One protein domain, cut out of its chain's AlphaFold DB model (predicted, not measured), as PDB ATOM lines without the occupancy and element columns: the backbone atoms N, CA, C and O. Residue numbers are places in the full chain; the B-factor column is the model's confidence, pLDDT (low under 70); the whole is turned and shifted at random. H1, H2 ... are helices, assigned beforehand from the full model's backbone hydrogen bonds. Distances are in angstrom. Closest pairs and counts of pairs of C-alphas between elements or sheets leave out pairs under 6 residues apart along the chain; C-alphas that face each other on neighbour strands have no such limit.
ATOM      1  N   LYS A 755     -23.537  19.165  33.932       97.00
ATOM      2  CA  LYS A 755     -22.351  19.407  33.107       97.00
ATOM      3  C   LYS A 755     -22.551  20.595  32.157       97.00
ATOM      4  O   LYS A 755     -21.695  21.473  32.124       97.00
ATOM      5  N   LEU A 756     -23.662  20.639  31.415       97.25
ATOM      6  CA  LEU A 756     -23.961  21.718  30.463       97.25
ATOM      7  C   LEU A 756     -23.965  23.096  31.141       97.25
ATOM      8  O   LEU A 756     -23.298  24.011  30.664       97.25
ATOM      9  N   VAL A 757     -24.654  23.226  32.275       97.25
ATOM     10  CA  VAL A 757     -24.676  24.435  33.110       97.25
ATOM     11  C   VAL A 757     -23.269  24.777  33.597       97.25
ATOM     12  O   VAL A 757     -22.849  25.926  33.483       97.25
ATOM     13  N   THR A 758     -22.511  23.798  34.103       97.50
ATOM     14  CA  THR A 758     -21.150  24.024  34.621       97.50
ATOM     15  C   THR A 758     -20.193  24.516  33.533       97.50
ATOM     16  O   THR A 758     -19.418  25.447  33.762       97.50
ATOM     17  N   ASP A 759     -20.252  23.920  32.342       97.81
ATOM     18  CA  ASP A 759     -19.430  24.305  31.196       97.81
ATOM     19  C   ASP A 759     -19.871  25.670  30.625       97.81
ATOM     20  O   ASP A 759     -19.018  26.503  30.315       97.81
ATOM     21  N   THR A 760     -21.180  25.955  30.599       97.62
ATOM     22  CA  THR A 760     -21.747  27.263  30.212       97.62
ATOM     23  C   THR A 760     -21.337  28.366  31.189       97.62
ATOM     24  O   THR A 760     -20.901  29.433  30.766       97.62
ATOM     25  N   ALA A 761     -21.394  28.108  32.497       97.94
ATOM     26  CA  ALA A 761     -20.924  29.026  33.530       97.94
ATOM     27  C   ALA A 761     -19.419  29.308  33.414       97.94
ATOM     28  O   ALA A 761     -18.994  30.460  33.517       97.94
ATOM     29  N   ARG A 762     -18.609  28.272  33.145       97.94
ATOM     30  CA  ARG A 762     -17.163  28.420  32.924       97.94
ATOM     31  C   ARG A 762     -16.860  29.249  31.673       97.94
ATOM     32  O   ARG A 762     -15.942  30.060  31.711       97.94
ATOM     33  N   GLY A 763     -17.631  29.069  30.598       97.12
ATOM     34  CA  GLY A 763     -17.530  29.875  29.377       97.12
ATOM     35  C   GLY A 763     -18.051  31.309  29.533       97.12
ATOM     36  O   GLY A 763     -17.522  32.221  28.908       97.12
ATOM     37  N   ALA A 764     -19.056  31.528  30.387       97.75
ATOM     38  CA  ALA A 764     -19.595  32.854  30.682       97.75
ATOM     39  C   ALA A 764     -18.648  33.705  31.541       97.75
ATOM     40  O   ALA A 764     -18.566  34.912  31.313       97.75
ATOM     41  N   GLY A 765     -17.957  33.082  32.503       97.44
ATOM     42  CA  GLY A 765     -16.987  33.728  33.388       97.44
ATOM     43  C   GLY A 765     -17.589  34.734  34.381       97.44
ATOM     44  O   GLY A 765     -18.757  35.119  34.294       97.44
ATOM     45  N   GLY A 766     -16.765  35.158  35.345       97.44
ATOM     46  CA  GLY A 766     -17.098  36.202  36.321       97.44
ATOM     47  C   GLY A 766     -18.428  35.992  37.058       97.44
ATOM     48  O   GLY A 766     -18.859  34.865  37.308       97.44
ATOM     49  N   GLU A 767     -19.092  37.099  37.380       97.62
ATOM     50  CA  GLU A 767     -20.384  37.122  38.078       97.62
ATOM     51  C   GLU A 767     -21.497  36.421  37.287       97.62
ATOM     52  O   GLU A 767     -22.332  35.734  37.873       97.62
ATOM     53  N   ALA A 768     -21.482  36.512  35.952       96.06
ATOM     54  CA  ALA A 768     -22.455  35.829  35.100       96.06
ATOM     55  C   ALA A 768     -22.342  34.298  35.215       96.06
ATOM     56  O   ALA A 768     -23.357  33.610  35.305       96.06
ATOM     57  N   GLY A 769     -21.119  33.761  35.256       97.75
ATOM     58  CA  GLY A 769     -20.872  32.337  35.488       97.75
ATOM     59  C   GLY A 769     -21.304  31.882  36.885       97.75
ATOM     60  O   GLY A 769     -21.955  30.845  37.019       97.75
ATOM     61  N   LEU A 770     -21.008  32.680  37.916       97.62
ATOM     62  CA  LEU A 770     -21.433  32.403  39.293       97.62
ATOM     63  C   LEU A 770     -22.963  32.427  39.441       97.62
ATOM     64  O   LEU A 770     -23.529  31.536  40.070       97.62
ATOM     65  N   SER A 771     -23.645  33.386  38.811       97.44
ATOM     66  CA  SER A 771     -25.111  33.481  38.801       97.44
ATOM     67  C   SER A 771     -25.765  32.238  38.178       97.44
ATOM     68  O   SER A 771     -26.666  31.644  38.773       97.44
ATOM     69  N   ILE A 772     -25.238  31.764  37.041       96.50
ATOM     70  CA  ILE A 772     -25.699  30.534  36.372       96.50
ATOM     71  C   ILE A 772     -25.543  29.303  37.286       96.50
ATOM     72  O   ILE A 772     -26.468  28.494  37.386       96.50
ATOM     73  N   GLN A 773     -24.417  29.167  38.001       97.44
ATOM     74  CA  GLN A 773     -24.230  28.068  38.960       97.44
ATOM     75  C   GLN A 773     -25.168  28.181  40.169       97.44
ATOM     76  O   GLN A 773     -25.796  27.190  40.538       97.44
ATOM     77  N   ASN A 774     -25.316  29.370  40.757       97.25
ATOM     78  CA  ASN A 774     -26.170  29.592  41.926       97.25
ATOM     79  C   ASN A 774     -27.656  29.338  41.623       97.25
ATOM     80  O   ASN A 774     -28.352  28.733  42.443       97.25
ATOM     81  N   SER A 775     -28.130  29.725  40.433       95.12
ATOM     82  CA  SER A 775     -29.481  29.407  39.956       95.12
ATOM     83  C   SER A 775     -29.698  27.890  39.869       95.12
ATOM     84  O   SER A 775     -30.629  27.351  40.472       95.12
ATOM     85  N   TYR A 776     -28.777  27.164  39.225       95.69
ATOM     86  CA  TYR A 776     -28.868  25.707  39.105       95.69
ATOM     87  C   TYR A 776     -28.771  24.971  40.452       95.69
ATOM     88  O   TYR A 776     -29.520  24.021  40.686       95.69
ATOM     89  N   LEU A 777     -27.894  25.409  41.360       95.06
ATOM     90  CA  LEU A 777     -27.801  24.844  42.711       95.06
ATOM     91  C   LEU A 777     -29.099  25.063  43.505       95.06
ATOM     92  O   LEU A 777     -29.547  24.150  44.198       95.06
ATOM     93  N   SER A 778     -29.741  26.224  43.346       93.81
ATOM     94  CA  SER A 778     -31.041  26.525  43.964       93.81
ATOM     95  C   SER A 778     -32.160  25.642  43.396       93.81
ATOM     96  O   SER A 778     -32.931  25.057  44.155       93.81
ATOM     97  N   PHE A 779     -32.203  25.466  42.070       91.56
ATOM     98  CA  PHE A 779     -33.122  24.542  41.399       91.56
ATOM     99  C   PHE A 779     -32.934  23.095  41.883       91.56
ATOM    100  O   PHE A 779     -33.900  22.432  42.261       91.56
ATOM    101  N   ARG A 780     -31.684  22.615  41.953       91.56
ATOM    102  CA  ARG A 780     -31.354  21.275  42.459       91.56
ATOM    103  C   ARG A 780     -31.813  21.084  43.904       91.56
ATOM    104  O   ARG A 780     -32.444  20.074  44.201       91.56
ATOM    105  N   ALA A 781     -31.553  22.057  44.777       91.62
ATOM    106  CA  ALA A 781     -31.986  22.011  46.171       91.62
ATOM    107  C   ALA A 781     -33.520  21.951  46.304       91.62
ATOM    108  O   ALA A 781     -34.028  21.237  47.170       91.62
ATOM    109  N   ALA A 782     -34.262  22.634  45.424       85.75
ATOM    110  CA  ALA A 782     -35.719  22.533  45.364       85.75
ATOM    111  C   ALA A 782     -36.189  21.133  44.918       85.75
ATOM    112  O   ALA A 782     -37.093  20.572  45.538       85.75
ATOM    113  N   CYS A 783     -35.552  20.527  43.907       83.25
ATOM    114  CA  CYS A 783     -35.837  19.146  43.498       83.25
ATOM    115  C   CYS A 783     -35.531  18.130  44.612       83.25
ATOM    116  O   CYS A 783     -36.372  17.283  44.908       83.25
ATOM    117  N   ASP A 784     -34.377  18.240  45.275       87.12
ATOM    118  CA  ASP A 784     -33.990  17.355  46.384       87.12
ATOM    119  C   ASP A 784     -34.930  17.515  47.601       87.12
ATOM    120  O   ASP A 784     -35.187  16.552  48.329       87.12
ATOM    121  N   ALA A 785     -35.490  18.712  47.819       85.88
ATOM    122  CA  ALA A 785     -36.519  18.962  48.830       85.88
ATOM    123  C   ALA A 785     -37.911  18.419  48.435       85.88
ATOM    124  O   ALA A 785     -38.686  18.038  49.312       85.88
ATOM    125  N   GLU A 786     -38.236  18.348  47.140       81.88
ATOM    126  CA  GLU A 786     -39.457  17.711  46.620       81.88
ATOM    127  C   GLU A 786     -39.353  16.171  46.677       81.88
ATOM    128  O   GLU A 786     -40.282  15.529  47.163       81.88
ATOM    129  N   GLU A 787     -38.214  15.570  46.292       80.19
ATOM    130  CA  GLU A 787     -37.984  14.113  46.389       80.19
ATOM    131  C   GLU A 787     -38.102  13.592  47.837       80.19
ATOM    132  O   GLU A 787     -38.563  12.466  48.049       80.19
ATOM    133  N   ARG A 788     -37.734  14.407  48.839       79.31
ATOM    134  CA  ARG A 788     -37.839  14.076  50.275       79.31
ATOM    135  C   ARG A 788     -39.270  14.027  50.819       79.31
ATOM    136  O   ARG A 788     -39.465  13.498  51.912       79.31
ATOM    137  N   LYS A 789     -40.267  14.557  50.103       77.12
ATOM    138  CA  LYS A 789     -41.671  14.467  50.533       77.12
ATOM    139  C   LYS A 789     -42.164  13.016  50.406       77.12
ATOM    140  O   LYS A 789     -41.790  12.343  49.436       77.12
ATOM    141  N   PRO A 790     -43.025  12.528  51.324       66.00
ATOM    142  CA  PRO A 790     -43.708  11.245  51.160       66.00
ATOM    143  C   PRO A 790     -44.398  11.172  49.796       66.00
ATOM    144  O   PRO A 790     -44.905  12.187  49.325       66.00
ATOM    145  N   VAL A 791     -44.456   9.994  49.164       62.72
ATOM    146  CA  VAL A 791     -44.931   9.851  47.768       62.72
ATOM    147  C   VAL A 791     -46.312  10.493  47.556       62.72
ATOM    148  O   VAL A 791     -46.492  11.259  46.615       62.72
ATOM    149  N   HIS A 792     -47.241  10.299  48.498       61.44
ATOM    150  CA  HIS A 792     -48.591  10.884  48.486       61.44
ATOM    151  C   HIS A 792     -48.649  12.416  48.720       61.44
ATOM    152  O   HIS A 792     -49.719  13.007  48.627       61.44
ATOM    153  N   GLN A 793     -47.521  13.063  49.029       60.97
ATOM    154  CA  GLN A 793     -47.379  14.513  49.257       60.97
ATOM    155  C   GLN A 793     -46.451  15.196  48.236       60.97
ATOM    156  O   GLN A 793     -46.318  16.422  48.246       60.97
ATOM    157  N   ARG A 794     -45.801  14.432  47.345       67.19
ATOM    158  CA  ARG A 794     -45.032  14.986  46.221       67.19
ATOM    159  C   ARG A 794     -45.992  15.693  45.270       67.19
ATOM    160  O   ARG A 794     -46.950  15.081  44.795       67.19
ATOM    161  N   ARG A 795     -45.713  16.955  44.922       55.19
ATOM    162  CA  ARG A 795     -46.592  17.750  44.037       55.19
ATOM    163  C   ARG A 795     -46.782  17.141  42.643       55.19
ATOM    164  O   ARG A 795     -47.769  17.456  41.991       55.19
ATOM    165  N   PHE A 796     -45.903  16.224  42.233       53.84
ATOM    166  CA  PHE A 796     -46.055  15.371  41.047       53.84
ATOM    167  C   PHE A 796     -47.404  14.634  40.961       53.84
ATOM    168  O   PHE A 796     -47.904  14.451  39.855       53.84
ATOM    169  N   TYR A 797     -47.985  14.217  42.094       46.94
ATOM    170  CA  TYR A 797     -49.212  13.404  42.126       46.94
ATOM    171  C   TYR A 797     -50.455  14.158  42.628       46.94
ATOM    172  O   TYR A 797     -51.563  13.645  42.509       46.94
ATOM    173  N   THR A 798     -50.287  15.360  43.190       46.72
ATOM    174  CA  THR A 798     -51.374  16.148  43.814       46.72
ATOM    175  C   THR A 798     -51.519  17.570  43.265       46.72
ATOM    176  O   THR A 798     -52.522  18.231  43.531       46.72
ATOM    177  N   GLY A 799     -50.546  18.063  42.498       48.38
ATOM    178  CA  GLY A 799     -50.658  19.313  41.748       48.38
ATOM    179  C   GLY A 799     -51.301  19.114  40.373       48.38
ATOM    180  O   GLY A 799     -51.509  17.991  39.914       48.38
ATOM    181  N   LYS A 800     -51.548  20.221  39.659       57.69
ATOM    182  CA  LYS A 800     -51.701  20.151  38.196       57.69
ATOM    183  C   LYS A 800     -50.428  19.522  37.624       57.69
ATOM    184  O   LYS A 800     -49.338  19.943  38.010       57.69
ATOM    185  N   ALA A 801     -50.573  18.547  36.728       53.41
ATOM    186  CA  ALA A 801     -49.437  17.872  36.109       53.41
ATOM    187  C   ALA A 801     -48.478  18.905  35.496       53.41
ATOM    188  O   ALA A 801     -48.872  19.680  34.623       53.41
ATOM    189  N   VAL A 802     -47.239  18.938  35.991       60.53
ATOM    190  CA  VAL A 802     -46.204  19.844  35.486       60.53
ATOM    191  C   VAL A 802     -45.819  19.369  34.092       60.53
ATOM    192  O   VAL A 802     -45.286  18.266  33.943       60.53
ATOM    193  N   ASP A 803     -46.088  20.182  33.069       76.56
ATOM    194  CA  ASP A 803     -45.599  19.893  31.726       76.56
ATOM    195  C   ASP A 803     -44.108  20.238  31.642       76.56
ATOM    196  O   ASP A 803     -43.697  21.328  31.244       76.56
ATOM    197  N   TRP A 804     -43.286  19.262  32.024       66.75
ATOM    198  CA  TRP A 804     -41.831  19.341  31.958       66.75
ATOM    199  C   TRP A 804     -41.308  19.650  30.552       66.75
ATOM    200  O   TRP A 804     -40.206  20.181  30.433       66.75
ATOM    201  N   ARG A 805     -42.073  19.371  29.483       70.94
ATOM    202  CA  ARG A 805     -41.704  19.787  28.124       70.94
ATOM    203  C   ARG A 805     -41.795  21.303  27.990       70.94
ATOM    204  O   ARG A 805     -40.872  21.899  27.446       70.94
ATOM    205  N   GLN A 806     -42.865  21.917  28.493       77.94
ATOM    206  CA  GLN A 806     -43.013  23.371  28.477       77.94
ATOM    207  C   GLN A 806     -41.963  24.043  29.375       77.94
ATOM    208  O   GLN A 806     -41.262  24.928  28.900       77.94
ATOM    209  N   THR A 807     -41.750  23.565  30.607       77.69
ATOM    210  CA  THR A 807     -40.731  24.145  31.507       77.69
ATOM    211  C   THR A 807     -39.309  24.061  30.934       77.69
ATOM    212  O   THR A 807     -38.522  24.994  31.094       77.69
ATOM    213  N   LEU A 808     -38.958  22.972  30.237       78.00
ATOM    214  CA  LEU A 808     -37.655  22.849  29.568       78.00
ATOM    215  C   LEU A 808     -37.540  23.740  28.320       78.00
ATOM    216  O   LEU A 808     -36.452  24.244  28.049       78.00
ATOM    217  N   LEU A 809     -38.634  23.963  27.581       83.69
ATOM    218  CA  LEU A 809     -38.663  24.915  26.465       83.69
ATOM    219  C   LEU A 809     -38.505  26.359  26.959       83.69
ATOM    220  O   LEU A 809     -37.677  27.084  26.421       83.69
ATOM    221  N   GLU A 810     -39.212  26.747  28.021       85.56
ATOM    222  CA  GLU A 810     -39.103  28.073  28.646       85.56
ATOM    223  C   GLU A 810     -37.670  28.346  29.143       85.56
ATOM    224  O   GLU A 810     -37.101  29.394  28.838       85.56
ATOM    225  N   GLN A 811     -37.022  27.374  29.802       82.06
ATOM    226  CA  GLN A 811     -35.603  27.482  30.180       82.06
ATOM    227  C   GLN A 811     -34.660  27.549  28.964       82.06
ATOM    228  O   GLN A 811     -33.659  28.269  28.992       82.06
ATOM    229  N   GLN A 812     -34.956  26.825  27.880       86.62
ATOM    230  CA  GLN A 812     -34.160  26.886  26.653       86.62
ATOM    231  C   GLN A 812     -34.298  28.251  25.955       86.62
ATOM    232  O   GLN A 812     -33.299  28.797  25.482       86.62
ATOM    233  N   GLU A 813     -35.497  28.834  25.922       90.12
ATOM    234  CA  GLU A 813     -35.731  30.193  25.429       90.12
ATOM    235  C   GLU A 813     -35.052  31.249  26.311       90.12
ATOM    236  O   GLU A 813     -34.419  32.163  25.777       90.12
ATOM    237  N   GLU A 814     -35.072  31.092  27.638       86.88
ATOM    238  CA  GLU A 814     -34.346  31.973  28.557       86.88
ATOM    239  C   GLU A 814     -32.834  31.942  28.280       86.88
ATOM    240  O   GLU A 814     -32.239  33.001  28.042       86.88
ATOM    241  N   MET A 815     -32.214  30.756  28.210       82.62
ATOM    242  CA  MET A 815     -30.791  30.617  27.863       82.62
ATOM    243  C   MET A 815     -30.472  31.223  26.489       82.62
ATOM    244  O   MET A 815     -29.479  31.942  26.348       82.62
ATOM    245  N   ASN A 816     -31.329  31.001  25.486       85.19
ATOM    246  CA  ASN A 816     -31.187  31.611  24.164       85.19
ATOM    247  C   ASN A 816     -31.287  33.148  24.226       85.19
ATOM    248  O   ASN A 816     -30.548  33.839  23.525       85.19
ATOM    249  N   SER A 817     -32.144  33.707  25.088       87.25
ATOM    250  CA  SER A 817     -32.251  35.158  25.305       87.25
ATOM    251  C   SER A 817     -31.006  35.751  25.980       87.25
ATOM    252  O   SER A 817     -30.647  36.898  25.717       87.25
ATOM    253  N   ILE A 818     -30.338  34.982  26.847       86.69
ATOM    254  CA  ILE A 818     -29.092  35.376  27.521       86.69
ATOM    255  C   ILE A 818     -27.919  35.304  26.537       86.69
ATOM    256  O   ILE A 818     -27.084  36.206  26.523       86.69
ATOM    257  N   ALA A 819     -27.881  34.285  25.673       82.81
ATOM    258  CA  ALA A 819     -26.899  34.180  24.596       82.81
ATOM    259  C   ALA A 819     -27.042  35.329  23.580       82.81
ATOM    260  O   ALA A 819     -26.055  35.985  23.256       82.81
ATOM    261  N   ARG A 820     -28.272  35.634  23.139       89.06
ATOM    262  CA  ARG A 820     -28.557  36.757  22.223       89.06
ATOM    263  C   ARG A 820     -28.218  38.127  22.816       89.06
ATOM    264  O   ARG A 820     -27.816  39.003  22.071       89.06
ATOM    265  N   ARG A 821     -28.328  38.312  24.138       88.00
ATOM    266  CA  ARG A 821     -27.939  39.555  24.841       88.00
ATOM    267  C   ARG A 821     -26.421  39.743  25.021       88.00
ATOM    268  O   ARG A 821     -26.012  40.710  25.657       88.00
ATOM    269  N   LYS A 822     -25.592  38.830  24.500       72.06
ATOM    270  CA  LYS A 822     -24.116  38.911  24.505       72.06
ATOM    271  C   LYS A 822     -23.502  39.072  23.102       72.06
ATOM    272  O   LYS A 822     -22.280  38.989  22.979       72.06
ATOM    273  N   LEU A 823     -24.337  39.272  22.079       65.75
ATOM    274  CA  LEU A 823     -23.971  39.561  20.688       65.75
ATOM    275  C   LEU A 823     -24.365  41.001  20.333       65.75
ATOM    276  O   LEU A 823     -23.623  41.600  19.528       65.75
TER     277      LEU A 823
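This is residues 755 to 823 of the 823 residues of an uncharacterized protein of Leptomonas pyrrhocoris (UniProt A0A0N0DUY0). Picture an open, long U of helices: the longest helix, H2, makes one arm, the chain turns at the far end through the tiny H3, and H4 runs back as the other arm, with a gap between the arms. H1 folds back on the first part of H2 in a helical hairpin. The printed part has 69 residues, with four named helices in the order H1, H2, H3, H4 and no named strand; the class is all helix. The whole is loose, with a radius of gyration of the C-alphas of 15.0 A and spans of 46 by 21 by 16 A.

Start at H2, residues 766 to 787. H1, residues 755 to 764, touches it at residues 768 to 776 alone; the closest C-alphas, those of Ala 761 and Gly 769, are 3.8 A apart. This hairpin has a shallow tilt of 22 degrees, opposite ways. H3, residues 795 to 798, is close to H2 but not clearly touching: the closest C-alphas, of Glu 786 and Arg 795, are 7.6 A apart. H4, residues 804 to 820, is apart from H1, H2 and H3, and H1 is apart from H3. In H1, H2 and H4 every O i to N i+4 pair is within hydrogen-bond range; H3 is too short for such a pair, and its one O i to N i+3 pair is within range.

Find C-alpha 766 at (-17.098, 36.202, 36.321); from there H2 runs 32.0 A to C-alpha 787 at (-37.984, 14.113, 46.389). H1 measures 13.9 A and H3 5.0 A. H4 runs 24.0 A to C-alpha 820 at (-28.557, 36.757, 22.223).

The C-alphas farthest apart, of His 792 and Leu 823, the chain's last residue, are 46.9 A apart. The printed part has no cut, and no link is long. Residues 777 to 784, 788 to 793 and 797 to 814 stand free. Look for pLDDT under 70 at residues 790 to 802, 804 and 823; the mean of the printed part is 82.7.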